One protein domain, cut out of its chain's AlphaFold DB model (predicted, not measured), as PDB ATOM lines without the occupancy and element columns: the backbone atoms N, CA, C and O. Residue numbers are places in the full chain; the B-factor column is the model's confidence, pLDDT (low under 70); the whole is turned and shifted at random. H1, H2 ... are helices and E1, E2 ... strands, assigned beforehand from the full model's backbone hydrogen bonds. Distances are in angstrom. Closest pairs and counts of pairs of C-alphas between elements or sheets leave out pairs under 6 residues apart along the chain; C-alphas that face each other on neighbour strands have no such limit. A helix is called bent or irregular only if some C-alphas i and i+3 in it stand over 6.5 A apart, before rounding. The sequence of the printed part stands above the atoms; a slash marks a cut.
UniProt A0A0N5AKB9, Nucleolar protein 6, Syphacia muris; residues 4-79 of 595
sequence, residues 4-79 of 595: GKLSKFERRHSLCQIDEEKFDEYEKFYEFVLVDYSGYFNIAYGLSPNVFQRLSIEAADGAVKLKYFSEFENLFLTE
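This is residues 4 to 79 of the 595 residues of the protein "Nucleolar protein 6" of Syphacia muris (UniProt A0A0N5AKB9). A small head of two short parallel strands, E1 and E2, with helix H1 beside their first residues, stands at one end of a long, loose model. Helix H2 is a long arm leading away from this head, and short helix H3 folds back on its far end as a helical hairpin. The printed part has 76 residues, with three named helices and two named strands in the order E1, H1, E2, H2, H3, and its class is mostly helix. It is loose, with a radius of gyration of the C-alphas of 15.7 A and spans of 48 by 23 by 22 A.

E1 is residues 12 to 14, beginning at C-alpha 12 (-13.929, -25.893, 25.091), 6.9 A long. H1 is residues 20 to 27, 10.6 A, and E2 is residues 33 to 35, 6.2 A. H2, residues 49 to 65, measures 24.4 A from C-alpha 49 (-2.945, -27.944, 16.851). H3, residues 69 to 76, measures 11.2 A and ends at C-alpha 76 (0.601, -3.467, 11.081); it is irregular, with C-alphas 70 and 73 7.3 A apart.

E1 and E2 are parallel neighbours at 10 degrees, with N 13 and O 33 2.9 A apart, within hydrogen-bond range. E1, H1 and E2 form a strand-helix-strand unit, two parallel neighbour strands with a helix between them in the chain, and its crossover is left-handed. The closest C-alphas of H1 and E2, those of Tyr 26 and Val 33, are 6.6 A apart. H1 and H2 are apart. H2 touches H3 with residues 62 to 65 alone, the closest C-alphas being those of Lys 65 and Glu 71, 5.6 A. This hairpin has a shallow tilt of 29 degrees, opposite ways. In H1 and H2 every O i to N i+4 pair is within hydrogen-bond range; in H3 2 of 4 are.

The C-alphas of Glu 21 and Ser 70 are the two farthest apart, at 48.0 A. The printed part has no cut. The link from E2 to H2, 13 residues, is long; the others are tight. Mean pLDDT of the printed part is 82.9, and residues 4 to 10 are under 70.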
ATOM      1  N   GLY A   4      -2.286 -15.076  23.707       57.31
ATOM      2  CA  GLY A   4      -0.845 -15.210  23.967       57.31
ATOM      3  C   GLY A   4      -0.460 -15.697  25.373       57.31
ATOM      4  O   GLY A   4       0.715 -15.935  25.630       57.31
ATOM      5  N   LYS A   5      -1.417 -15.819  26.302       59.81
ATOM      6  CA  LYS A   5      -1.207 -16.339  27.670       59.81
ATOM      7  C   LYS A   5      -1.753 -17.755  27.858       59.81
ATOM      8  O   LYS A   5      -1.544 -18.350  28.913       59.81
ATOM      9  N   LEU A   6      -2.452 -18.287  26.859       57.97
ATOM     10  CA  LEU A   6      -3.046 -19.613  26.903       57.97
ATOM     11  C   LEU A   6      -1.956 -20.640  26.581       57.97
ATOM     12  O   LEU A   6      -1.788 -21.061  25.444       57.97
ATOM     13  N   SER A   7      -1.195 -21.053  27.600       48.06
ATOM     14  CA  SER A   7      -0.306 -22.227  27.502       48.06
ATOM     15  C   SER A   7      -1.088 -23.517  27.212       48.06
ATOM     16  O   SER A   7      -0.530 -24.494  26.718       48.06
ATOM     17  N   LYS A   8      -2.394 -23.481  27.489       50.25
ATOM     18  CA  LYS A   8      -3.442 -24.380  27.023       50.25
ATOM     19  C   LYS A   8      -4.652 -23.496  26.728       50.25
ATOM     20  O   LYS A   8      -5.173 -22.884  27.656       50.25
ATOM     21  N   PHE A   9      -5.090 -23.381  25.476       57.22
ATOM     22  CA  PHE A   9      -6.505 -23.063  25.250       57.22
ATOM     23  C   PHE A   9      -7.276 -24.154  25.988       57.22
ATOM     24  O   PHE A   9      -6.941 -25.334  25.826       57.22
ATOM     25  N   GLU A  10      -8.256 -23.805  26.815       63.50
ATOM     26  CA  GLU A  10      -9.243 -24.821  27.152       63.50
ATOM     27  C   GLU A  10      -9.852 -25.250  25.815       63.50
ATOM     28  O   GLU A  10     -10.214 -24.418  24.984       63.50
ATOM     29  N   ARG A  11      -9.871 -26.557  25.533       72.12
ATOM     30  CA  ARG A  11     -10.356 -27.084  24.245       72.12
ATOM     31  C   ARG A  11     -11.834 -26.751  24.000       72.12
ATOM     32  O   ARG A  11     -12.320 -26.961  22.895       72.12
ATOM     33  N   ARG A  12     -12.508 -26.198  25.015       84.06
ATOM     34  CA  ARG A  12     -13.929 -25.893  25.091       84.06
ATOM     35  C   ARG A  12     -14.142 -24.414  25.392       84.06
ATOM     36  O   ARG A  12     -13.837 -23.941  26.483       84.06
ATOM     37  N   HIS A  13     -14.725 -23.698  24.443       85.19
ATOM     38  CA  HIS A  13     -15.251 -22.356  24.643       85.19
ATOM     39  C   HIS A  13     -16.594 -22.209  23.923       85.19
ATOM     40  O   HIS A  13     -16.848 -22.845  22.902       85.19
ATOM     41  N   SER A  14     -17.467 -21.353  24.449       85.81
ATOM     42  CA  SER A  14     -18.767 -21.074  23.843       85.81
ATOM     43  C   SER A  14     -19.148 -19.612  24.030       85.81
ATOM     44  O   SER A  14     -18.877 -19.020  25.077       85.81
ATOM     45  N   LEU A  15     -19.779 -19.034  23.009       87.94
ATOM     46  CA  LEU A  15     -20.376 -17.697  23.050       87.94
ATOM     47  C   LEU A  15     -21.832 -17.717  23.550       87.94
ATOM     48  O   LEU A  15     -22.427 -16.656  23.734       87.94
ATOM     49  N   CYS A  16     -22.401 -18.900  23.798       89.50
ATOM     50  CA  CYS A  16     -23.710 -19.099  24.422       89.50
ATOM     51  C   CYS A  16     -23.653 -20.166  25.533       89.50
ATOM     52  O   CYS A  16     -22.664 -20.885  25.676       89.50
ATOM     53  N   GLN A  17     -24.715 -20.295  26.329       86.75
ATOM     54  CA  GLN A  17     -24.841 -21.431  27.249       86.75
ATOM     55  C   GLN A  17     -25.068 -22.710  26.435       86.75
ATOM     56  O   GLN A  17     -25.993 -22.761  25.626       86.75
ATOM     57  N   ILE A  18     -24.206 -23.708  26.626       86.06
ATOM     58  CA  ILE A  18     -24.334 -25.041  26.031       86.06
ATOM     59  C   ILE A  18     -24.012 -26.106  27.075       86.06
ATOM     60  O   ILE A  18     -23.218 -25.860  27.984       86.06
ATOM     61  N   ASP A  19     -24.630 -27.273  26.923       86.75
ATOM     62  CA  ASP A  19     -24.441 -28.411  27.819       86.75
ATOM     63  C   ASP A  19     -23.123 -29.145  27.523       86.75
ATOM     64  O   ASP A  19     -22.648 -29.168  26.383       86.75
ATOM     65  N   GLU A  20     -22.555 -29.799  28.541       86.31
ATOM     66  CA  GLU A  20     -21.299 -30.561  28.422       86.31
ATOM     67  C   GLU A  20     -21.391 -31.702  27.397       86.31
ATOM     68  O   GLU A  20     -20.444 -31.935  26.649       86.31
ATOM     69  N   GLU A  21     -22.554 -32.348  27.273       87.88
ATOM     70  CA  GLU A  21     -22.776 -33.402  26.269       87.88
ATOM     71  C   GLU A  21     -22.549 -32.895  24.838       87.88
ATOM     72  O   GLU A  21     -22.051 -33.623  23.977       87.88
ATOM     73  N   LYS A  22     -22.873 -31.621  24.585       84.62
ATOM     74  CA  LYS A  22     -22.693 -31.003  23.271       84.62
ATOM     75  C   LYS A  22     -21.217 -30.739  22.982       84.62
ATOM     76  O   LYS A  22     -20.780 -30.913  21.849       84.62
ATOM     77  N   PHE A  23     -20.433 -30.362  23.995       87.81
ATOM     78  CA  PHE A  23     -18.977 -30.275  23.863       87.81
ATOM     79  C   PHE A  23     -18.353 -31.644  23.576       87.81
ATOM     80  O   PHE A  23     -17.536 -31.749  22.661       87.81
ATOM     81  N   ASP A  24     -18.778 -32.688  24.293       88.50
ATOM     82  CA  ASP A  24     -18.295 -34.058  24.091       88.50
ATOM     83  C   ASP A  24     -18.595 -34.575  22.673       88.50
ATOM     84  O   ASP A  24     -17.823 -35.354  22.109       88.50
ATOM     85  N   GLU A  25     -19.706 -34.148  22.064       89.50
ATOM     86  CA  GLU A  25     -20.029 -34.479  20.676       89.50
ATOM     87  C   GLU A  25     -19.053 -33.831  19.683       89.50
ATOM     88  O   GLU A  25     -18.556 -34.517  18.787       89.50
ATOM     89  N   TYR A  26     -18.719 -32.550  19.863       88.19
ATOM     90  CA  TYR A  26     -17.732 -31.875  19.016       88.19
ATOM     91  C   TYR A  26     -16.319 -32.440  19.198       88.19
ATOM     92  O   TYR A  26     -15.609 -32.612  18.206       88.19
ATOM     93  N   GLU A  27     -15.906 -32.768  20.424       87.81
ATOM     94  CA  GLU A  27     -14.553 -33.272  20.706       87.81
ATOM     95  C   GLU A  27     -14.253 -34.639  20.075       87.81
ATOM     96  O   GLU A  27     -13.089 -34.992  19.889       87.81
ATOM     97  N   LYS A  28     -15.280 -35.398  19.670       88.12
ATOM     98  CA  LYS A  28     -15.093 -36.624  18.874       88.12
ATOM     99  C   LYS A  28     -14.492 -36.348  17.495       88.12
ATOM    100  O   LYS A  28     -13.881 -37.243  16.917       88.12
ATOM    101  N   PHE A  29     -14.697 -35.145  16.962       87.94
ATOM    102  CA  PHE A  29     -14.321 -34.781  15.595       87.94
ATOM    103  C   PHE A  29     -13.314 -33.631  15.527       87.94
ATOM    104  O   PHE A  29     -12.582 -33.529  14.544       87.94
ATOM    105  N   TYR A  30     -13.267 -32.771  16.545       86.50
ATOM    106  CA  TYR A  30     -12.459 -31.556  16.548       86.50
ATOM    107  C   TYR A  30     -11.581 -31.472  17.790       86.50
ATOM    108  O   TYR A  30     -12.040 -31.667  18.910       86.50
ATOM    109  N   GLU A  31     -10.320 -31.092  17.596       83.56
ATOM    110  CA  GLU A  31      -9.391 -30.879  18.710       83.56
ATOM    111  C   GLU A  31      -9.700 -29.585  19.493       83.56
ATOM    112  O   GLU A  31      -9.395 -29.486  20.683       83.56
ATOM    113  N   PHE A  32     -10.300 -28.592  18.822       87.06
ATOM    114  CA  PHE A  32     -10.705 -27.309  19.400       87.06
ATOM    115  C   PHE A  32     -12.180 -27.034  19.117       87.06
ATOM    116  O   PHE A  32     -12.640 -27.122  17.973       87.06
ATOM    117  N   VAL A  33     -12.905 -26.642  20.160       87.69
ATOM    118  CA  VAL A  33     -14.335 -26.355  20.112       87.69
ATOM    119  C   VAL A  33     -14.571 -24.924  20.584       87.69
ATOM    120  O   VAL A  33     -14.398 -24.605  21.760       87.69
ATOM    121  N   LEU A  34     -14.966 -24.055  19.653       89.38
ATOM    122  CA  LEU A  34     -15.439 -22.698  19.924       89.38
ATOM    123  C   LEU A  34     -16.832 -22.540  19.325       89.38
ATOM    124  O   LEU A  34     -16.967 -22.300  18.126       89.38
ATOM    125  N   VAL A  35     -17.860 -22.683  20.151       90.50
ATOM    126  CA  VAL A  35     -19.246 -22.639  19.681       90.50
ATOM    127  C   VAL A  35     -19.735 -21.194  19.563       90.50
ATOM    128  O   VAL A  35     -19.510 -20.368  20.452       90.50
ATOM    129  N   ASP A  36     -20.374 -20.878  18.439       90.88
ATOM    130  CA  ASP A  36     -20.975 -19.575  18.163       90.88
ATOM    131  C   ASP A  36     -22.229 -19.290  19.016       90.88
ATOM    132  O   ASP A  36     -22.663 -20.105  19.824       90.88
ATOM    133  N   TYR A  37     -22.848 -18.120  18.824       92.19
ATOM    134  CA  TYR A  37     -24.052 -17.727  19.564       92.19
ATOM    135  C   TYR A  37     -25.285 -18.587  19.241       92.19
ATOM    136  O   TYR A  37     -26.234 -18.591  20.025       92.19
ATOM    137  N   SER A  38     -25.305 -19.290  18.100       90.38
ATOM    138  CA  SER A  38     -26.388 -20.222  17.769       90.38
ATOM    139  C   SER A  38     -26.310 -21.515  18.581       90.38
ATOM    140  O   SER A  38     -27.318 -22.200  18.744       90.38
ATOM    141  N   GLY A  39     -25.123 -21.862  19.089       87.19
ATOM    142  CA  GLY A  39     -24.881 -23.129  19.763       87.19
ATOM    143  C   GLY A  39     -24.619 -24.297  18.806       87.19
ATOM    144  O   GLY A  39     -24.450 -25.420  19.280       87.19
ATOM    145  N   TYR A  40     -24.623 -24.089  17.484       88.81
ATOM    146  CA  TYR A  40     -24.564 -25.160  16.474       88.81
ATOM    147  C   TYR A  40     -23.387 -25.047  15.503       88.81
ATOM    148  O   TYR A  40     -23.207 -25.938  14.675       88.81
ATOM    149  N   PHE A  41     -22.586 -23.985  15.583       89.94
ATOM    150  CA  PHE A  41     -21.441 -23.817  14.701       89.94
ATOM    151  C   PHE A  41     -20.141 -23.744  15.497       89.94
ATOM    152  O   PHE A  41     -19.935 -22.831  16.297       89.94
ATOM    153  N   ASN A  42     -19.240 -24.700  15.251       90.50
ATOM    154  CA  ASN A  42     -17.874 -24.636  15.757       90.50
ATOM    155  C   ASN A  42     -17.044 -23.688  14.878       90.50
ATOM    156  O   ASN A  42     -16.597 -24.060  13.795       90.50
ATOM    157  N   ILE A  43     -16.784 -22.480  15.369       89.69
ATOM    158  CA  ILE A  43     -15.954 -21.464  14.705       89.69
ATOM    159  C   ILE A  43     -14.518 -21.980  14.497       89.69
ATOM    160  O   ILE A  43     -13.853 -21.603  13.534       89.69
ATOM    161  N   ALA A  44     -14.045 -22.875  15.369       88.19
ATOM    162  CA  ALA A  44     -12.703 -23.448  15.323       88.19
ATOM    163  C   ALA A  44     -12.600 -24.746  14.495       88.19
ATOM    164  O   ALA A  44     -11.580 -25.423  14.581       88.19
ATOM    165  N   TYR A  45     -13.600 -25.100  13.673       87.94
ATOM    166  CA  TYR A  45     -13.627 -26.390  12.956       87.94
ATOM    167  C   TYR A  45     -12.380 -26.664  12.090       87.94
ATOM    168  O   TYR A  45     -11.964 -27.811  11.949       87.94
ATOM    169  N   GLY A  46     -11.780 -25.622  11.502       84.31
ATOM    170  CA  GLY A  46     -10.582 -25.728  10.658       84.31
ATOM    171  C   GLY A  46      -9.258 -25.574  11.414       84.31
ATOM    172  O   GLY A  46      -8.193 -25.540  10.796       84.31
ATOM    173  N   LEU A  47      -9.302 -25.415  12.737       85.75
ATOM    174  CA  LEU A  47      -8.136 -25.081  13.540       85.75
ATOM    175  C   LEU A  47      -7.374 -26.345  13.942       85.75
ATOM    176  O   LEU A  47      -7.833 -27.132  14.764       85.75
ATOM    177  N   SER A  48      -6.180 -26.531  13.382       84.88
ATOM    178  CA  SER A  48      -5.289 -27.625  13.783       84.88
ATOM    179  C   SER A  48      -4.414 -27.235  14.985       84.88
ATOM    180  O   SER A  48      -4.152 -26.045  15.191       84.88
ATOM    181  N   PRO A  49      -3.873 -28.211  15.745       81.00
ATOM    182  CA  PRO A  49      -2.945 -27.944  16.851       81.00
ATOM    183  C   PRO A  49      -1.746 -27.080  16.453       81.00
ATOM    184  O   PRO A  49      -1.379 -26.157  17.178       81.00
ATOM    185  N   ASN A  50      -1.180 -27.323  15.267       78.19
ATOM    186  CA  ASN A  50      -0.036 -26.570  14.754       78.19
ATOM    187  C   ASN A  50      -0.402 -25.112  14.437       78.19
ATOM    188  O   ASN A  50       0.351 -24.196  14.768       78.19
ATOM    189  N   VAL A  51      -1.571 -24.885  13.824       82.50
ATOM    190  CA  VAL A  51      -2.058 -23.530  13.520       82.50
ATOM    191  C   VAL A  51      -2.380 -22.786  14.814       82.50
ATOM    192  O   VAL A  51      -1.984 -21.633  14.968       82.50
ATOM    193  N   PHE A  52      -3.021 -23.447  15.779       82.88
ATOM    194  CA  PHE A  52      -3.321 -22.851  17.078       82.88
ATOM    195  C   PHE A  52      -2.055 -22.476  17.860       82.88
ATOM    196  O   PHE A  52      -1.961 -21.375  18.411       82.88
ATOM    197  N   GLN A  53      -1.058 -23.366  17.887       80.44
ATOM    198  CA  GLN A  53       0.225 -23.093  18.529       80.44
ATOM    199  C   GLN A  53       0.888 -21.862  17.907       80.44
ATOM    200  O   GLN A  53       1.326 -20.969  18.634       80.44
ATOM    201  N   ARG A  54       0.907 -21.770  16.575       81.12
ATOM    202  CA  ARG A  54       1.452 -20.608  15.870       81.12
ATOM    203  C   ARG A  54       0.698 -19.321  16.210       81.12
ATOM    204  O   ARG A  54       1.336 -18.358  16.620       81.12
ATOM    205  N   LEU A  55      -0.633 -19.330  16.135       85.00
ATOM    206  CA  LEU A  55      -1.472 -18.178  16.497       85.00
ATOM    207  C   LEU A  55      -1.222 -17.711  17.933       85.00
ATOM    208  O   LEU A  55      -1.199 -16.512  18.204       85.00
ATOM    209  N   SER A  56      -1.012 -18.646  18.858       82.88
ATOM    210  CA  SER A  56      -0.714 -18.332  20.257       82.88
ATOM    211  C   SER A  56       0.631 -17.620  20.405       82.88
ATOM    212  O   SER A  56       0.722 -16.621  21.121       82.88
ATOM    213  N   ILE A  57       1.665 -18.084  19.694       83.06
ATOM    214  CA  ILE A  57       2.988 -17.444  19.689       83.06
ATOM    215  C   ILE A  57       2.901 -16.058  19.027       83.06
ATOM    216  O   ILE A  57       3.410 -15.092  19.594       83.06
ATOM    217  N   GLU A  58       2.206 -15.919  17.890       85.75
ATOM    218  CA  GLU A  58       2.014 -14.626  17.201       85.75
ATOM    219  C   GLU A  58       1.249 -13.630  18.078       85.75
ATOM    220  O   GLU A  58       1.637 -12.469  18.210       85.75
ATOM    221  N   ALA A  59       0.200 -14.089  18.765       87.25
ATOM    222  CA  ALA A  59      -0.562 -13.261  19.691       87.25
ATOM    223  C   ALA A  59       0.257 -12.837  20.923       87.25
ATOM    224  O   ALA A  59       0.010 -11.759  21.478       87.25
ATOM    225  N   ALA A  60       1.195 -13.673  21.380       85.62
ATOM    226  CA  ALA A  60       2.106 -13.348  22.474       85.62
ATOM    227  C   ALA A  60       3.141 -12.298  22.044       85.62
ATOM    228  O   ALA A  60       3.294 -11.285  22.730       85.62
ATOM    229  N   ASP A  61       3.787 -12.499  20.894       85.12
ATOM    230  CA  ASP A  61       4.743 -11.551  20.312       85.12
ATOM    231  C   ASP A  61       4.082 -10.194  20.024       85.12
ATOM    232  O   ASP A  61       4.561  -9.149  20.471       85.12
ATOM    233  N   GLY A  62       2.901 -10.205  19.401       87.56
ATOM    234  CA  GLY A  62       2.133  -8.991  19.147       87.56
ATOM    235  C   GLY A  62       1.760  -8.241  20.427       87.56
ATOM    236  O   GLY A  62       1.848  -7.016  20.476       87.56
ATOM    237  N   ALA A  63       1.424  -8.951  21.509       87.56
ATOM    238  CA  ALA A  63       1.148  -8.323  22.803       87.56
ATOM    239  C   ALA A  63       2.383  -7.658  23.438       87.56
ATOM    240  O   ALA A  63       2.227  -6.694  24.191       87.56
ATOM    241  N   VAL A  64       3.594  -8.153  23.161       85.94
ATOM    242  CA  VAL A  64       4.847  -7.506  23.582       85.94
ATOM    243  C   VAL A  64       5.108  -6.265  22.732       85.94
ATOM    244  O   VAL A  64       5.330  -5.192  23.290       85.94
ATOM    245  N   LYS A  65       5.014  -6.387  21.404       85.75
ATOM    246  CA  LYS A  65       5.246  -5.292  20.446       85.75
ATOM    247  C   LYS A  65       4.272  -4.127  20.619       85.75
ATOM    248  O   LYS A  65       4.694  -2.981  20.551       85.75
ATOM    249  N   LEU A  66       3.005  -4.394  20.944       88.75
ATOM    250  CA  LEU A  66       1.990  -3.361  21.210       88.75
ATOM    251  C   LEU A  66       2.355  -2.395  22.349       88.75
ATOM    252  O   LEU A  66       1.754  -1.328  22.449       88.75
ATOM    253  N   LYS A  67       3.318  -2.745  23.210       86.38
ATOM    254  CA  LYS A  67       3.804  -1.850  24.270       86.38
ATOM    255  C   LYS A  67       4.686  -0.718  23.743       86.38
ATOM    256  O   LYS A  67       4.848   0.275  24.446       86.38
ATOM    257  N   TYR A  68       5.247  -0.860  22.544       82.19
ATOM    258  CA  TYR A  68       6.250   0.049  21.999       82.19
ATOM    259  C   TYR A  68       5.778   0.620  20.663       82.19
ATOM    260  O   TYR A  68       5.581  -0.107  19.691       82.19
ATOM    261  N   PHE A  69       5.630   1.945  20.582       81.00
ATOM    262  CA  PHE A  69       5.201   2.606  19.343       81.00
ATOM    263  C   PHE A  69       6.196   2.398  18.186       81.00
ATOM    264  O   PHE A  69       5.797   2.339  17.025       81.00
ATOM    265  N   SER A  70       7.482   2.207  18.498       77.38
ATOM    266  CA  SER A  70       8.539   1.877  17.531       77.38
ATOM    267  C   SER A  70       8.279   0.581  16.748       77.38
ATOM    268  O   SER A  70       8.796   0.420  15.641       77.38
ATOM    269  N   GLU A  71       7.442  -0.320  17.272       83.81
ATOM    270  CA  GLU A  71       7.076  -1.591  16.641       83.81
ATOM    271  C   GLU A  71       5.777  -1.505  15.812       83.81
ATOM    272  O   GLU A  71       5.373  -2.497  15.204       83.81
ATOM    273  N   PHE A  72       5.136  -0.331  15.719       86.12
ATOM    274  CA  PHE A  72       3.887  -0.152  14.965       86.12
ATOM    275  C   PHE A  72       4.014  -0.589  13.498       86.12
ATOM    276  O   PHE A  72       3.174  -1.340  12.998       86.12
ATOM    277  N   GLU A  73       5.082  -0.167  12.807       83.69
ATOM    278  CA  GLU A  73       5.308  -0.558  11.407       83.69
ATOM    279  C   GLU A  73       5.498  -2.076  11.269       83.69
ATOM    280  O   GLU A  73       5.021  -2.671  10.303       83.69
ATOM    281  N   ASN A  74       6.161  -2.714  12.238       81.31
ATOM    282  CA  ASN A  74       6.405  -4.156  12.220       81.31
ATOM    283  C   ASN A  74       5.116  -4.952  12.444       81.31
ATOM    284  O   ASN A  74       4.965  -6.014  11.855       81.31
ATOM    285  N   LEU A  75       4.195  -4.448  13.271       84.38
ATOM    286  CA  LEU A  75       2.956  -5.154  13.595       84.38
ATOM    287  C   LEU A  75       1.870  -4.996  12.520       84.38
ATOM    288  O   LEU A  75       1.121  -5.934  12.271       84.38
ATOM    289  N   PHE A  76       1.762  -3.811  11.914       86.06
ATOM    290  CA  PHE A  76       0.601  -3.467  11.081       86.06
ATOM    291  C   PHE A  76       0.927  -3.166   9.617       86.06
ATOM    292  O   PHE A  76       0.029  -3.231   8.781       86.06
ATOM    293  N   LEU A  77       2.172  -2.798   9.294       85.50
ATOM    294  CA  LEU A  77       2.551  -2.338   7.948       85.50
ATOM    295  C   LEU A  77       3.547  -3.265   7.245       85.50
ATOM    296  O   LEU A  77       3.824  -3.087   6.059       85.50
ATOM    297  N   THR A  78       4.115  -4.226   7.967       79.62
ATOM    298  CA  THR A  78       5.109  -5.145   7.424       79.62
ATOM    299  C   THR A  78       4.424  -6.410   6.943       79.62
ATOM    300  O   THR A  78       3.935  -7.201   7.737       79.62
ATOM    301  N   GLU A  79       4.412  -6.611   5.629       77.31
ATOM    302  CA  GLU A  79       3.895  -7.839   5.034       77.31
ATOM    303  C   GLU A  79       4.859  -9.007   5.304       77.31
ATOM    304  O   GLU A  79       6.076  -8.890   5.100       77.31
TER     305      GLU A  79